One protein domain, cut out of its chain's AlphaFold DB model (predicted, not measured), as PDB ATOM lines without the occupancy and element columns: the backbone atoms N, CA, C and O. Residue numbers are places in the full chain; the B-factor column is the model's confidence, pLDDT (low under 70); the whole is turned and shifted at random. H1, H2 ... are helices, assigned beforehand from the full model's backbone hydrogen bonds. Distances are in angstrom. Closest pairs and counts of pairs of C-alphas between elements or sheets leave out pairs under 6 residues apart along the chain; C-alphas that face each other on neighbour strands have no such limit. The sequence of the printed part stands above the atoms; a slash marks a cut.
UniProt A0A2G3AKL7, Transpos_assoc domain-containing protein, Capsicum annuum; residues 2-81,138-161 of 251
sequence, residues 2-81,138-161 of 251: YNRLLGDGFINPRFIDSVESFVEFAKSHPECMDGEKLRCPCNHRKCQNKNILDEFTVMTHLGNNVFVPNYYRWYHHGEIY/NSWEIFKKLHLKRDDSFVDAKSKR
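AT A GLANCE: This is residues 2 to 81 and 138 to 161 of the 251 residues of the protein "Transpos_assoc domain-containing protein" of Capsicum annuum (UniProt A0A2G3AKL7). This domain has little regular structure: three helices, with H2 in the middle packing on both H1 and H3, which stay apart, and long loops, residues 28 to 54, 66 to 81 and 148 to 161, that hold no named element. H1 and H2 form a helical hairpin, and in the loop between them residues 38 to 39 pair antiparallel with residues 52 to 53. The printed part has 104 residues with H1, H2, H3 and no named strand; it is all helix by class, with 35 residues in named elements. It is compact, radius of gyration of the C-alphas 13.8 A, spanning 42 by 28 by 23 A.

IN THESE COORDINATES: Find C-alpha 13 at (35.629, 2.847, 16.812); H1 runs to residue 27, 21.6 A. H2, residues 55 to 65, spans 15.2 A. H3, residues 139 to 147, spans 12.2 A, ending at (26.842, -3.745, 18.703).

HOW THE PARTS SIT: Look at the C-alphas of Val 19 and Met 59, 6.4 A apart, the closest where H1 and H2 touch; they run opposite ways at 36 degrees, only just steep. H2 and H3 touch, closest at the C-alphas of Thr 60 and Trp 140, 5.8 A, running the same way at 36 degrees, only just steep. In H1, H2 and H3 every O i to N i+4 pair is within hydrogen-bond range.

THE WHOLE: Residues 82 to 137 are not printed, and C-alphas 81 and 138 are 33.8 A apart across the cut. The H1 to H2 link is long. Residues 157 to 161 have pLDDT under 70.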
ATOM      1  N   TYR A   2      43.031   3.245  25.168       79.94
ATOM      2  CA  TYR A   2      41.891   2.369  24.850       79.94
ATOM      3  C   TYR A   2      40.584   2.810  25.515       79.94
ATOM      4  O   TYR A   2      39.963   2.049  26.258       79.94
ATOM      5  N   ASN A   3      40.173   4.061  25.302       87.56
ATOM      6  CA  ASN A   3      38.860   4.487  25.787       87.56
ATOM      7  C   ASN A   3      37.798   3.711  25.016       87.56
ATOM      8  O   ASN A   3      37.561   4.004  23.847       87.56
ATOM      9  N   ARG A   4      37.186   2.722  25.674       89.06
ATOM     10  CA  ARG A   4      36.166   1.871  25.056       89.06
ATOM     11  C   ARG A   4      34.919   2.643  24.678       89.06
ATOM     12  O   ARG A   4      34.320   2.305  23.672       89.06
ATOM     13  N   LEU A   5      34.531   3.636  25.476       90.12
ATOM     14  CA  LEU A   5      33.340   4.443  25.232       90.12
ATOM     15  C   LEU A   5      33.713   5.880  24.872       90.12
ATOM     16  O   LEU A   5      34.665   6.441  25.422       90.12
ATOM     17  N   LEU A   6      32.931   6.462  23.969       88.06
ATOM     18  CA  LEU A   6      32.864   7.892  23.699       88.06
ATOM     19  C   LEU A   6      32.049   8.601  24.797       88.06
ATOM     20  O   LEU A   6      31.410   7.966  25.639       88.06
ATOM     21  N   GLY A   7      32.075   9.939  24.809       84.00
ATOM     22  CA  GLY A   7      31.374  10.742  25.824       84.00
ATOM     23  C   GLY A   7      29.846  10.600  25.804       84.00
ATOM     24  O   GLY A   7      29.185  10.866  26.804       84.00
ATOM     25  N   ASP A   8      29.294  10.144  24.686       81.75
ATOM     26  CA  ASP A   8      27.878   9.846  24.451       81.75
ATOM     27  C   ASP A   8      27.490   8.391  24.797       81.75
ATOM     28  O   ASP A   8      26.314   8.027  24.735       81.75
ATOM     29  N   GLY A   9      28.455   7.567  25.221       82.94
ATOM     30  CA  GLY A   9      28.242   6.182  25.635       82.94
ATOM     31  C   GLY A   9      28.251   5.153  24.500       82.94
ATOM     32  O   GLY A   9      28.013   3.974  24.778       82.94
ATOM     33  N   PHE A  10      28.538   5.556  23.259       85.25
ATOM     34  CA  PHE A  10      28.816   4.627  22.159       85.25
ATOM     35  C   PHE A  10      30.202   3.996  22.317       85.25
ATOM     36  O   PHE A  10      31.102   4.594  22.911       85.25
ATOM     37  N   ILE A  11      30.392   2.782  21.798       88.06
ATOM     38  CA  ILE A  11      31.720   2.184  21.687       88.06
ATOM     39  C   ILE A  11      32.534   3.026  20.709       88.06
ATOM     40  O   ILE A  11      32.102   3.341  19.604       88.06
ATOM     41  N   ASN A  12      33.734   3.383  21.137       90.94
ATOM     42  CA  ASN A  12      34.686   4.127  20.343       90.94
ATOM     43  C   ASN A  12      35.221   3.240  19.204       90.94
ATOM     44  O   ASN A  12      35.846   2.223  19.501       90.94
ATOM     45  N   PRO A  13      35.070   3.618  17.924       90.00
ATOM     46  CA  PRO A  13      35.629   2.847  16.812       90.00
ATOM     47  C   PRO A  13      37.141   2.630  16.942       90.00
ATOM     48  O   PRO A  13      37.623   1.527  16.731       90.00
ATOM     49  N   ARG A  14      37.880   3.619  17.473       91.31
ATOM     50  CA  ARG A  14      39.325   3.480  17.744       91.31
ATOM     51  C   ARG A  14      39.653   2.361  18.725       91.31
ATOM     52  O   ARG A  14      40.766   1.846  18.725       91.31
ATOM     53  N   PHE A  15      38.712   2.018  19.603       92.25
ATOM     54  CA  PHE A  15      38.871   0.872  20.484       92.25
ATOM     55  C   PHE A  15      38.756  -0.443  19.703       92.25
ATOM     56  O   PHE A  15      39.562  -1.334  19.942       92.25
ATOM     57  N   ILE A  16      37.812  -0.551  18.764       91.06
ATOM     58  CA  ILE A  16      37.675  -1.717  17.878       91.06
ATOM     59  C   ILE A  16      38.945  -1.888  17.040       91.06
ATOM     60  O   ILE A  16      39.567  -2.946  17.137       91.06
ATOM     61  N   ASP A  17      39.400  -0.822  16.371       92.88
ATOM     62  CA  ASP A  17      40.653  -0.816  15.602       92.88
ATOM     63  C   ASP A  17      41.819  -1.319  16.463       92.88
ATOM     64  O   ASP A  17      42.578  -2.194  16.069       92.88
ATOM     65  N   SER A  18      41.933  -0.822  17.702       92.94
ATOM     66  CA  SER A  18      43.024  -1.217  18.596       92.94
ATOM     67  C   SER A  18      42.996  -2.689  19.018       92.94
ATOM     68  O   SER A  18      44.045  -3.241  19.345       92.94
ATOM     69  N   VAL A  19      41.817  -3.322  19.052       94.25
ATOM     70  CA  VAL A  19      41.681  -4.757  19.340       94.25
ATOM     71  C   VAL A  19      42.129  -5.577  18.135       94.25
ATOM     72  O   VAL A  19      42.852  -6.553  18.322       94.25
ATOM     73  N   GLU A  20      41.741  -5.169  16.929       94.69
ATOM     74  CA  GLU A  20      42.136  -5.832  15.681       94.69
ATOM     75  C   GLU A  20      43.650  -5.692  15.454       94.69
ATOM     76  O   GLU A  20      44.344  -6.704  15.353       94.69
ATOM     77  N   SER A  21      44.199  -4.476  15.571       95.50
ATOM     78  CA  SER A  21      45.647  -4.240  15.472       95.50
ATOM     79  C   SER A  21      46.456  -5.007  16.521       95.50
ATOM     80  O   SER A  21      47.567  -5.445  16.241       95.50
ATOM     81  N   PHE A  22      45.925  -5.183  17.736       96.19
ATOM     82  CA  PHE A  22      46.593  -5.991  18.759       96.19
ATOM     83  C   PHE A  22      46.727  -7.458  18.327       96.19
ATOM     84  O   PHE A  22      47.780  -8.061  18.528       96.19
ATOM     85  N   VAL A  23      45.669  -8.043  17.760       95.62
ATOM     86  CA  VAL A  23      45.680  -9.443  17.318       95.62
ATOM     87  C   VAL A  23      46.641  -9.634  16.153       95.62
ATOM     88  O   VAL A  23      47.443 -10.565  16.185       95.62
ATOM     89  N   GLU A  24      46.595  -8.741  15.165       96.38
ATOM     90  CA  GLU A  24      47.518  -8.746  14.026       96.38
ATOM     91  C   GLU A  24      48.972  -8.663  14.492       96.38
ATOM     92  O   GLU A  24      49.803  -9.486  14.107       96.38
ATOM     93  N   PHE A  25      49.266  -7.728  15.398       96.38
ATOM     94  CA  PHE A  25      50.598  -7.586  15.971       96.38
ATOM     95  C   PHE A  25      51.035  -8.827  16.747       96.38
ATOM     96  O   PHE A  25      52.165  -9.283  16.612       96.38
ATOM     97  N   ALA A  26      50.165  -9.399  17.575       96.12
ATOM     98  CA  ALA A  26      50.536 -10.573  18.351       96.12
ATOM     99  C   ALA A  26      50.802 -11.789  17.446       96.12
ATOM    100  O   ALA A  26      51.720 -12.557  17.719       96.12
ATOM    101  N   LYS A  27      50.058 -11.921  16.340       95.31
ATOM    102  CA  LYS A  27      50.294 -12.937  15.303       95.31
ATOM    103  C   LYS A  27      51.601 -12.729  14.540       95.31
ATOM    104  O   LYS A  27      52.198 -13.706  14.100       95.31
ATOM    105  N   SER A  28      52.067 -11.486  14.404       95.81
ATOM    106  CA  SER A  28      53.365 -11.192  13.788       95.81
ATOM    107  C   SER A  28      54.561 -11.535  14.688       95.81
ATOM    108  O   SER A  28      55.694 -11.459  14.222       95.81
ATOM    109  N   HIS A  29      54.318 -11.908  15.950       94.94
ATOM    110  CA  HIS A  29      55.321 -12.272  16.956       94.94
ATOM    111  C   HIS A  29      55.099 -13.717  17.444       94.94
ATOM    112  O   HIS A  29      54.741 -13.945  18.609       94.94
ATOM    113  N   PRO A  30      55.263 -14.726  16.563       93.19
ATOM    114  CA  PRO A  30      54.985 -16.126  16.886       93.19
ATOM    115  C   PRO A  30      55.850 -16.665  18.035       93.19
ATOM    116  O   PRO A  30      55.433 -17.582  18.739       93.19
ATOM    117  N   GLU A  31      57.017 -16.074  18.296       93.75
ATOM    118  CA  GLU A  31      57.866 -16.391  19.449       93.75
ATOM    119  C   GLU A  31      57.213 -16.056  20.801       93.75
ATOM    120  O   GLU A  31      57.613 -16.588  21.839       93.75
ATOM    121  N   CYS A  32      56.192 -15.195  20.796       92.12
ATOM    122  CA  CYS A  32      55.403 -14.829  21.968       92.12
ATOM    123  C   CYS A  32      54.086 -15.628  22.095       92.12
ATOM    124  O   CYS A  32      53.358 -15.449  23.083       92.12
ATOM    125  N   MET A  33      53.775 -16.498  21.126       93.44
ATOM    126  CA  MET A  33      52.548 -17.300  21.054       93.44
ATOM    127  C   MET A  33      52.737 -18.728  21.593       93.44
ATOM    128  O   MET A  33      53.851 -19.216  21.766       93.44
ATOM    129  N   ASP A  34      51.621 -19.410  21.866       93.31
ATOM    130  CA  ASP A  34      51.584 -20.852  22.160       93.31
ATOM    131  C   ASP A  34      50.783 -21.556  21.057       93.31
ATOM    132  O   ASP A  34      49.547 -21.612  21.088       93.31
ATOM    133  N   GLY A  35      51.495 -21.994  20.016       92.75
ATOM    134  CA  GLY A  35      50.880 -22.403  18.756       92.75
ATOM    135  C   GLY A  35      50.128 -21.232  18.123       92.75
ATOM    136  O   GLY A  35      50.713 -20.189  17.863       92.75
ATOM    137  N   GLU A  36      48.820 -21.387  17.923       92.19
ATOM    138  CA  GLU A  36      47.932 -20.355  17.356       92.19
ATOM    139  C   GLU A  36      47.269 -19.466  18.426       92.19
ATOM    140  O   GLU A  36      46.426 -18.622  18.123       92.19
ATOM    141  N   LYS A  37      47.602 -19.673  19.705       95.62
ATOM    142  CA  LYS A  37      46.923 -19.016  20.825       95.62
ATOM    143  C   LYS A  37      47.700 -17.817  21.348       95.62
ATOM    144  O   LYS A  37      48.929 -17.808  21.420       95.62
ATOM    145  N   LEU A  38      46.939 -16.828  21.806       96.25
ATOM    146  CA  LEU A  38      47.409 -15.522  22.248       96.25
ATOM    147  C   LEU A  38      47.253 -15.368  23.761       96.25
ATOM    148  O   LEU A  38      46.243 -15.772  24.347       96.25
ATOM    149  N   ARG A  39      48.214 -14.703  24.410       96.56
ATOM    150  CA  ARG A  39      47.998 -14.202  25.774       96.56
ATOM    151  C   ARG A  39      46.880 -13.165  25.741       96.56
ATOM    152  O   ARG A  39      46.835 -12.303  24.877       96.56
ATOM    153  N   CYS A  40      45.954 -13.239  26.690       96.75
ATOM    154  CA  CYS A  40      44.792 -12.357  26.720       96.75
ATOM    155  C   CYS A  40      45.060 -11.113  27.591       96.75
ATOM    156  O   CYS A  40      45.082 -11.248  28.824       96.75
ATOM    157  N   PRO A  41      45.183  -9.895  27.020       96.31
ATOM    158  CA  PRO A  41      45.476  -8.677  27.777       96.31
ATOM    159  C   PRO A  41      44.234  -8.032  28.405       96.31
ATOM    160  O   PRO A  41      44.286  -6.884  28.849       96.31
ATOM    161  N   CYS A  42      43.093  -8.727  28.441       95.44
ATOM    162  CA  CYS A  42      41.862  -8.133  28.942       95.44
ATOM    163  C   CYS A  42      41.886  -7.947  30.470       95.44
ATOM    164  O   CYS A  42      42.543  -8.690  31.208       95.44
ATOM    165  N   ASN A  43      41.103  -6.990  30.969       92.81
ATOM    166  CA  ASN A  43      41.027  -6.685  32.399       92.81
ATOM    167  C   ASN A  43      40.205  -7.708  33.216       92.81
ATOM    168  O   ASN A  43      39.945  -7.511  34.405       92.81
ATOM    169  N   HIS A  44      39.768  -8.817  32.610       92.88
ATOM    170  CA  HIS A  44      39.137  -9.896  33.361       92.88
ATOM    171  C   HIS A  44      40.161 -10.521  34.317       92.88
ATOM    172  O   HIS A  44      41.254 -10.890  33.901       92.88
ATOM    173  N   ARG A  45      39.807 -10.702  35.598       90.69
ATOM    174  CA  ARG A  45      40.753 -11.110  36.662       90.69
ATOM    175  C   ARG A  45      41.533 -12.399  36.378       90.69
ATOM    176  O   ARG A  45      42.635 -12.563  36.889       90.69
ATOM    177  N   LYS A  46      40.955 -13.319  35.601       90.94
ATOM    178  CA  LYS A  46      41.613 -14.579  35.214       90.94
ATOM    179  C   LYS A  46      42.588 -14.416  34.036       90.94
ATOM    180  O   LYS A  46      43.411 -15.290  33.836       90.94
ATOM    181  N   CYS A  47      42.488 -13.329  33.271       94.62
ATOM    182  CA  CYS A  47      43.269 -13.080  32.061       94.62
ATOM    183  C   CYS A  47      44.485 -12.204  32.368       94.62
ATOM    184  O   CYS A  47      45.496 -12.760  32.768       94.62
ATOM    185  N   GLN A  48      44.409 -10.874  32.222       94.44
ATOM    186  CA  GLN A  48      45.494  -9.938  32.568       94.44
ATOM    187  C   GLN A  48      46.894 -10.402  32.099       94.44
ATOM    188  O   GLN A  48      47.827 -10.459  32.897       94.44
ATOM    189  N   ASN A  49      47.022 -10.779  30.820       95.19
ATOM    190  CA  ASN A  49      48.226 -11.335  30.175       95.19
ATOM    191  C   ASN A  49      48.672 -12.739  30.643       95.19
ATOM    192  O   ASN A  49      49.738 -13.211  30.251       95.19
ATOM    193  N   LYS A  50      47.875 -13.434  31.465       93.69
ATOM    194  CA  LYS A  50      48.208 -14.759  32.023       93.69
ATOM    195  C   LYS A  50      47.610 -15.908  31.221       93.69
ATOM    196  O   LYS A  50      48.312 -16.867  30.926       93.69
ATOM    197  N   ASN A  51      46.324 -15.813  30.882       94.75
ATOM    198  CA  ASN A  51      45.641 -16.864  30.129       94.75
ATOM    199  C   ASN A  51      45.998 -16.802  28.650       94.75
ATOM    200  O   ASN A  51      45.998 -15.718  28.070       94.75
ATOM    201  N   ILE A  52      46.212 -17.976  28.065       95.12
ATOM    202  CA  ILE A  52      46.455 -18.168  26.641       95.12
ATOM    203  C   ILE A  52      45.180 -18.743  26.017       95.12
ATOM    204  O   ILE A  52      44.680 -19.772  26.474       95.12
ATOM    205  N   LEU A  53      44.606 -18.033  25.051       93.88
ATOM    206  CA  LEU A  53      43.289 -18.301  24.468       93.88
ATOM    207  C   LEU A  53      43.369 -18.174  22.943       93.88
ATOM    208  O   LEU A  53      44.296 -17.555  22.424       93.88
ATOM    209  N   ASP A  54      42.409 -18.750  22.226       94.19
ATOM    210  CA  ASP A  54      42.291 -18.526  20.784       94.19
ATOM    211  C   ASP A  54      41.954 -17.059  20.470       94.19
ATOM    212  O   ASP A  54      41.426 -16.320  21.310       94.19
ATOM    213  N   GLU A  55      42.258 -16.656  19.240       93.56
ATOM    214  CA  GLU A  55      42.027 -15.313  18.709       93.56
ATOM    215  C   GLU A  55      40.619 -14.781  18.998       93.56
ATOM    216  O   GLU A  55      40.470 -13.726  19.624       93.56
ATOM    217  N   PHE A  56      39.580 -15.516  18.594       90.44
ATOM    218  CA  PHE A  56      38.196 -15.053  18.695       90.44
ATOM    219  C   PHE A  56      37.778 -14.848  20.153       90.44
ATOM    220  O   PHE A  56      37.097 -13.867  20.491       90.44
ATOM    221  N   THR A  57      38.227 -15.734  21.042       88.19
ATOM    222  CA  THR A  57      38.020 -15.591  22.482       88.19
ATOM    223  C   THR A  57      38.747 -14.362  23.032       88.19
ATOM    224  O   THR A  57      38.156 -13.620  23.823       88.19
ATOM    225  N   VAL A  58      39.991 -14.088  22.619       93.44
ATOM    226  CA  VAL A  58      40.735 -12.893  23.060       93.44
ATOM    227  C   VAL A  58      40.041 -11.604  22.617       93.44
ATOM    228  O   VAL A  58      39.833 -10.720  23.456       93.44
ATOM    229  N   MET A  59      39.613 -11.514  21.357       93.50
ATOM    230  CA  MET A  59      38.881 -10.354  20.832       93.50
ATOM    231  C   MET A  59      37.581 -10.117  21.607       93.50
ATOM    232  O   MET A  59      37.320  -9.012  22.089       93.50
ATOM    233  N   THR A  60      36.805 -11.177  21.838       87.19
ATOM    234  CA  THR A  60      35.552 -11.120  22.611       87.19
ATOM    235  C   THR A  60      35.798 -10.694  24.061       87.19
ATOM    236  O   THR A  60      35.054  -9.892  24.641       87.19
ATOM    237  N   HIS A  61      36.864 -11.204  24.678       92.50
ATOM    238  CA  HIS A  61      37.278 -10.816  26.019       92.50
ATOM    239  C   HIS A  61      37.639  -9.333  26.107       92.50
ATOM    240  O   HIS A  61      37.243  -8.688  27.084       92.50
ATOM    241  N   LEU A  62      38.347  -8.791  25.116       92.50
ATOM    242  CA  LEU A  62      38.699  -7.375  25.048       92.50
ATOM    243  C   LEU A  62      37.471  -6.501  24.806       92.50
ATOM    244  O   LEU A  62      37.248  -5.561  25.571       92.50
ATOM    245  N   GLY A  63      36.614  -6.874  23.854       86.62
ATOM    246  CA  GLY A  63      35.340  -6.203  23.585       86.62
ATOM    247  C   GLY A  63      34.470  -6.045  24.834       86.62
ATOM    248  O   GLY A  63      33.859  -4.996  25.051       86.62
ATOM    249  N   ASN A  64      34.477  -7.052  25.711       84.81
ATOM    250  CA  ASN A  64      33.701  -7.049  26.947       84.81
ATOM    251  C   ASN A  64      34.419  -6.422  28.146       84.81
ATOM    252  O   ASN A  64      33.766  -5.797  28.983       84.81
ATOM    253  N   ASN A  65      35.729  -6.608  28.291       86.81
ATOM    254  CA  ASN A  65      36.436  -6.307  29.541       86.81
ATOM    255  C   ASN A  65      37.500  -5.222  29.420       86.81
ATOM    256  O   ASN A  65      38.123  -4.939  30.436       86.81
ATOM    257  N   VAL A  66      37.687  -4.617  28.242       91.88
ATOM    258  CA  VAL A  66      38.783  -3.690  27.908       91.88
ATOM    259  C   VAL A  66      40.178  -4.272  28.142       91.88
ATOM    260  O   VAL A  66      40.342  -5.344  28.726       91.88
ATOM    261  N   PHE A  67      41.200  -3.562  27.669       94.50
ATOM    262  CA  PHE A  67      42.590  -3.846  28.012       94.50
ATOM    263  C   PHE A  67      42.849  -3.617  29.505       94.50
ATOM    264  O   PHE A  67      42.201  -2.790  30.155       94.50
ATOM    265  N   VAL A  68      43.822  -4.342  30.051       93.69
ATOM    266  CA  VAL A  68      44.337  -4.087  31.396       93.69
ATOM    267  C   VAL A  68      44.850  -2.634  31.505       93.69
ATOM    268  O   VAL A  68      45.451  -2.118  30.557       93.69
ATOM    269  N   PRO A  69      44.582  -1.918  32.616       88.62
ATOM    270  CA  PRO A  69      44.999  -0.524  32.764       88.62
ATOM    271  C   PRO A  69      46.510  -0.333  32.598       88.62
ATOM    272  O   PRO A  69      47.296  -1.182  33.010       88.62
ATOM    273  N   ASN A  70      46.908   0.817  32.046       86.19
ATOM    274  CA  ASN A  70      48.304   1.205  31.798       86.19
ATOM    275  C   ASN A  70      49.096   0.289  30.847       86.19
ATOM    276  O   ASN A  70      50.319   0.380  30.776       86.19
ATOM    277  N   TYR A  71      48.410  -0.555  30.079       88.94
ATOM    278  CA  TYR A  71      49.027  -1.460  29.114       88.94
ATOM    279  C   TYR A  71      49.209  -0.806  27.743       88.94
ATOM    280  O   TYR A  71      48.660  -1.260  26.749       88.94
ATOM    281  N   TYR A  72      49.933   0.311  27.702       85.62
ATOM    282  CA  TYR A  72      50.126   1.114  26.484       85.62
ATOM    283  C   TYR A  72      51.101   0.504  25.474       85.62
ATOM    284  O   TYR A  72      51.279   1.065  24.400       85.62
ATOM    285  N   ARG A  73      51.765  -0.587  25.855       89.12
ATOM    286  CA  ARG A  73      52.707  -1.336  25.030       89.12
ATOM    287  C   ARG A  73      52.432  -2.816  25.186       89.12
ATOM    288  O   ARG A  73      52.196  -3.291  26.300       89.12
ATOM    289  N   TRP A  74      52.544  -3.552  24.102       94.56
ATOM    290  CA  TRP A  74      52.351  -4.986  24.009       94.56
ATOM    291  C   TRP A  74      53.647  -5.745  24.313       94.56
ATOM    292  O   TRP A  74      54.018  -6.680  23.615       94.56
ATOM    293  N   TYR A  75      54.339  -5.380  25.396       92.62
ATOM    294  CA  TYR A  75      55.637  -5.969  25.758       92.62
ATOM    295  C   TYR A  75      55.553  -7.472  26.087       92.62
ATOM    296  O   TYR A  75      56.530  -8.193  25.924       92.62
ATOM    297  N   HIS A  76      54.387  -7.985  26.514       92.69
ATOM    298  CA  HIS A  76      54.164  -9.437  26.645       92.69
ATOM    299  C   HIS A  76      53.996 -10.159  25.295       92.69
ATOM    300  O   HIS A  76      53.836 -11.377  25.288       92.69
ATOM    301  N   HIS A  77      53.970  -9.409  24.195       95.50
ATOM    302  CA  HIS A  77      53.707  -9.871  22.833       95.50
ATOM    303  C   HIS A  77      54.797  -9.391  21.860       95.50
ATOM    304  O   HIS A  77      54.550  -9.359  20.665       95.50
ATOM    305  N   GLY A  78      55.967  -8.978  22.363       92.75
ATOM    306  CA  GLY A  78      57.120  -8.648  21.519       92.75
ATOM    307  C   GLY A  78      57.329  -7.162  21.221       92.75
ATOM    308  O   GLY A  78      58.315  -6.817  20.582       92.75
ATOM    309  N   GLU A  79      56.486  -6.245  21.717       93.38
ATOM    310  CA  GLU A  79      56.728  -4.812  21.491       93.38
ATOM    311  C   GLU A  79      57.953  -4.318  22.279       93.38
ATOM    312  O   GLU A  79      57.924  -4.190  23.510       93.38
ATOM    313  N   ILE A  80      59.042  -4.040  21.556       87.94
ATOM    314  CA  ILE A  80      60.314  -3.567  22.109       87.94
ATOM    315  C   ILE A  80      60.236  -2.065  22.390       87.94
ATOM    316  O   ILE A  80      59.753  -1.275  21.579       87.94
ATOM    317  N   TYR A  81      60.775  -1.640  23.537       80.56
ATOM    318  CA  TYR A  81      61.013  -0.222  23.783       80.56
ATOM    319  C   TYR A  81      62.309   0.216  23.110       80.56
ATOM    320  O   TYR A  81      63.383  -0.229  23.506       80.56
ATOM    321  N   ASN A 138      32.030 -15.863  13.150       80.19
ATOM    322  CA  ASN A 138      32.728 -16.115  14.408       80.19
ATOM    323  C   ASN A 138      32.206 -15.203  15.543       80.19
ATOM    324  O   ASN A 138      31.468 -14.238  15.327       80.19
ATOM    325  N   SER A 139      32.619 -15.480  16.784       75.38
ATOM    326  CA  SER A 139      32.154 -14.731  17.966       75.38
ATOM    327  C   SER A 139      32.442 -13.224  17.902       75.38
ATOM    328  O   SER A 139      31.638 -12.430  18.393       75.38
ATOM    329  N   TRP A 140      33.552 -12.812  17.281       87.06
ATOM    330  CA  TRP A 140      33.888 -11.397  17.103       87.06
ATOM    331  C   TRP A 140      33.005 -10.726  16.048       87.06
ATOM    332  O   TRP A 140      32.535  -9.610  16.252       87.06
ATOM    333  N   GLU A 141      32.701 -11.414  14.951       82.50
ATOM    334  CA  GLU A 141      31.778 -10.920  13.922       82.50
ATOM    335  C   GLU A 141      30.352 -10.792  14.458       82.50
ATOM    336  O   GLU A 141      29.681  -9.788  14.209       82.50
ATOM    337  N   ILE A 142      29.908 -11.766  15.259       77.19
ATOM    338  CA  ILE A 142      28.637 -11.691  15.986       77.19
ATOM    339  C   ILE A 142      28.663 -10.503  16.951       77.19
ATOM    340  O   ILE A 142      27.712  -9.720  16.981       77.19
ATOM    341  N   PHE A 143      29.754 -10.317  17.702       81.06
ATOM    342  CA  PHE A 143      29.915  -9.164  18.586       81.06
ATOM    343  C   PHE A 143      29.788  -7.848  17.810       81.06
ATOM    344  O   PHE A 143      28.980  -7.007  18.204       81.06
ATOM    345  N   LYS A 144      30.503  -7.683  16.689       81.88
ATOM    346  CA  LYS A 144      30.420  -6.477  15.852       81.88
ATOM    347  C   LYS A 144      28.987  -6.240  15.375       81.88
ATOM    348  O   LYS A 144      28.459  -5.157  15.600       81.88
ATOM    349  N   LYS A 145      28.316  -7.261  14.831       83.44
ATOM    350  CA  LYS A 145      26.923  -7.161  14.355       83.44
ATOM    351  C   LYS A 145      25.931  -6.790  15.459       83.44
ATOM    352  O   LYS A 145      25.046  -5.977  15.227       83.44
ATOM    353  N   LEU A 146      26.071  -7.358  16.658       76.94
ATOM    354  CA  LEU A 146      25.178  -7.066  17.789       76.94
ATOM    355  C   LEU A 146      25.341  -5.645  18.333       76.94
ATOM    356  O   LEU A 146      24.402  -5.101  18.913       76.94
ATOM    357  N   HIS A 147      26.534  -5.072  18.188       79.06
ATOM    358  CA  HIS A 147      26.842  -3.745  18.703       79.06
ATOM    359  C   HIS A 147      26.754  -2.673  17.614       79.06
ATOM    360  O   HIS A 147      26.774  -1.506  17.964       79.06
ATOM    361  N   LEU A 148      26.604  -3.020  16.334       82.31
ATOM    362  CA  LEU A 148      26.492  -2.067  15.228       82.31
ATOM    363  C   LEU A 148      25.031  -1.655  14.980       82.31
ATOM    364  O   LEU A 148      24.143  -2.493  14.820       82.31
ATOM    365  N   LYS A 149      24.769  -0.348  14.937       81.19
ATOM    366  CA  LYS A 149      23.480   0.230  14.535       81.19
ATOM    367  C   LYS A 149      23.399   0.443  13.021       81.19
ATOM    368  O   LYS A 149      24.380   0.338  12.303       81.19
ATOM    369  N   ARG A 150      22.203   0.806  12.541       78.12
ATOM    370  CA  ARG A 150      21.936   1.135  11.125       78.12
ATOM    371  C   ARG A 150      22.669   2.377  10.610       78.12
ATOM    372  O   ARG A 150      22.744   2.559   9.406       78.12
ATOM    373  N   ASP A 151      23.099   3.253  11.510       79.62
ATOM    374  CA  ASP A 151      23.878   4.459  11.216       79.62
ATOM    375  C   ASP A 151      25.388   4.225  11.407       79.62
ATOM    376  O   ASP A 151      26.134   5.176  11.615       79.62
ATOM    377  N   ASP A 152      25.811   2.955  11.409       80.94
ATOM    378  CA  ASP A 152      27.179   2.481  11.639       80.94
ATOM    379  C   ASP A 152      27.791   2.866  12.997       80.94
ATOM    380  O   ASP A 152      28.987   2.694  13.239       80.94
ATOM    381  N   SER A 153      26.972   3.340  13.943       79.81
ATOM    382  CA  SER A 153      27.430   3.601  15.306       79.81
ATOM    383  C   SER A 153      27.493   2.312  16.132       79.81
ATOM    384  O   SER A 153      26.556   1.508  16.136       79.81
ATOM    385  N   PHE A 154      28.581   2.113  16.883       82.94
ATOM    386  CA  PHE A 154      28.683   0.983  17.806       82.94
ATOM    387  C   PHE A 154      28.104   1.335  19.183       82.94
ATOM    388  O   PHE A 154      28.555   2.273  19.830       82.94
ATOM    389  N   VAL A 155      27.135   0.581  19.693       81.50
ATOM    390  CA  VAL A 155      26.569   0.725  21.044       81.50
ATOM    391  C   VAL A 155      27.185  -0.258  22.017       81.50
ATOM    392  O   VAL A 155      27.534  -1.359  21.634       81.50
ATOM    393  N   ASP A 156      27.270   0.098  23.295       74.94
ATOM    394  CA  ASP A 156      27.691  -0.831  24.343       74.94
ATOM    395  C   ASP A 156      26.500  -1.593  24.934       74.94
ATOM    396  O   ASP A 156      25.611  -0.978  25.521       74.94
ATOM    397  N   ALA A 157      26.519  -2.930  24.892       62.88
ATOM    398  CA  ALA A 157      25.507  -3.763  25.548       62.88
ATOM    399  C   ALA A 157      25.418  -3.535  27.072       62.88
ATOM    400  O   ALA A 157      24.375  -3.779  27.682       62.88
ATOM    401  N   LYS A 158      26.489  -3.038  27.711       56.22
ATOM    402  CA  LYS A 158      26.494  -2.671  29.139       56.22
ATOM    403  C   LYS A 158      25.879  -1.291  29.402       56.22
ATOM    404  O   LYS A 158      25.488  -1.009  30.538       56.22
ATOM    405  N   SER A 159      25.742  -0.453  28.373       50.53
ATOM    406  CA  SER A 159      25.091   0.853  28.444       50.53
ATOM    407  C   SER A 159      23.580   0.658  28.320       50.53
ATOM    408  O   SER A 159      23.000   0.635  27.238       50.53
ATOM    409  N   LYS A 160      22.910   0.441  29.455       49.66
ATOM    410  CA  LYS A 160      21.447   0.322  29.527       49.66
ATOM    411  C   LYS A 160      20.768   1.598  29.007       49.66
ATOM    412  O   LYS A 160      20.497   2.508  29.787       49.66
ATOM    413  N   ARG A 161      20.464   1.635  27.706       43.22
ATOM    414  CA  ARG A 161      19.402   2.435  27.065       43.22
ATOM    415  C   ARG A 161      19.193   2.023  25.595       43.22
ATOM    416  O   ARG A 161      19.077   2.863  24.714       43.22
TER     417      ARG A 161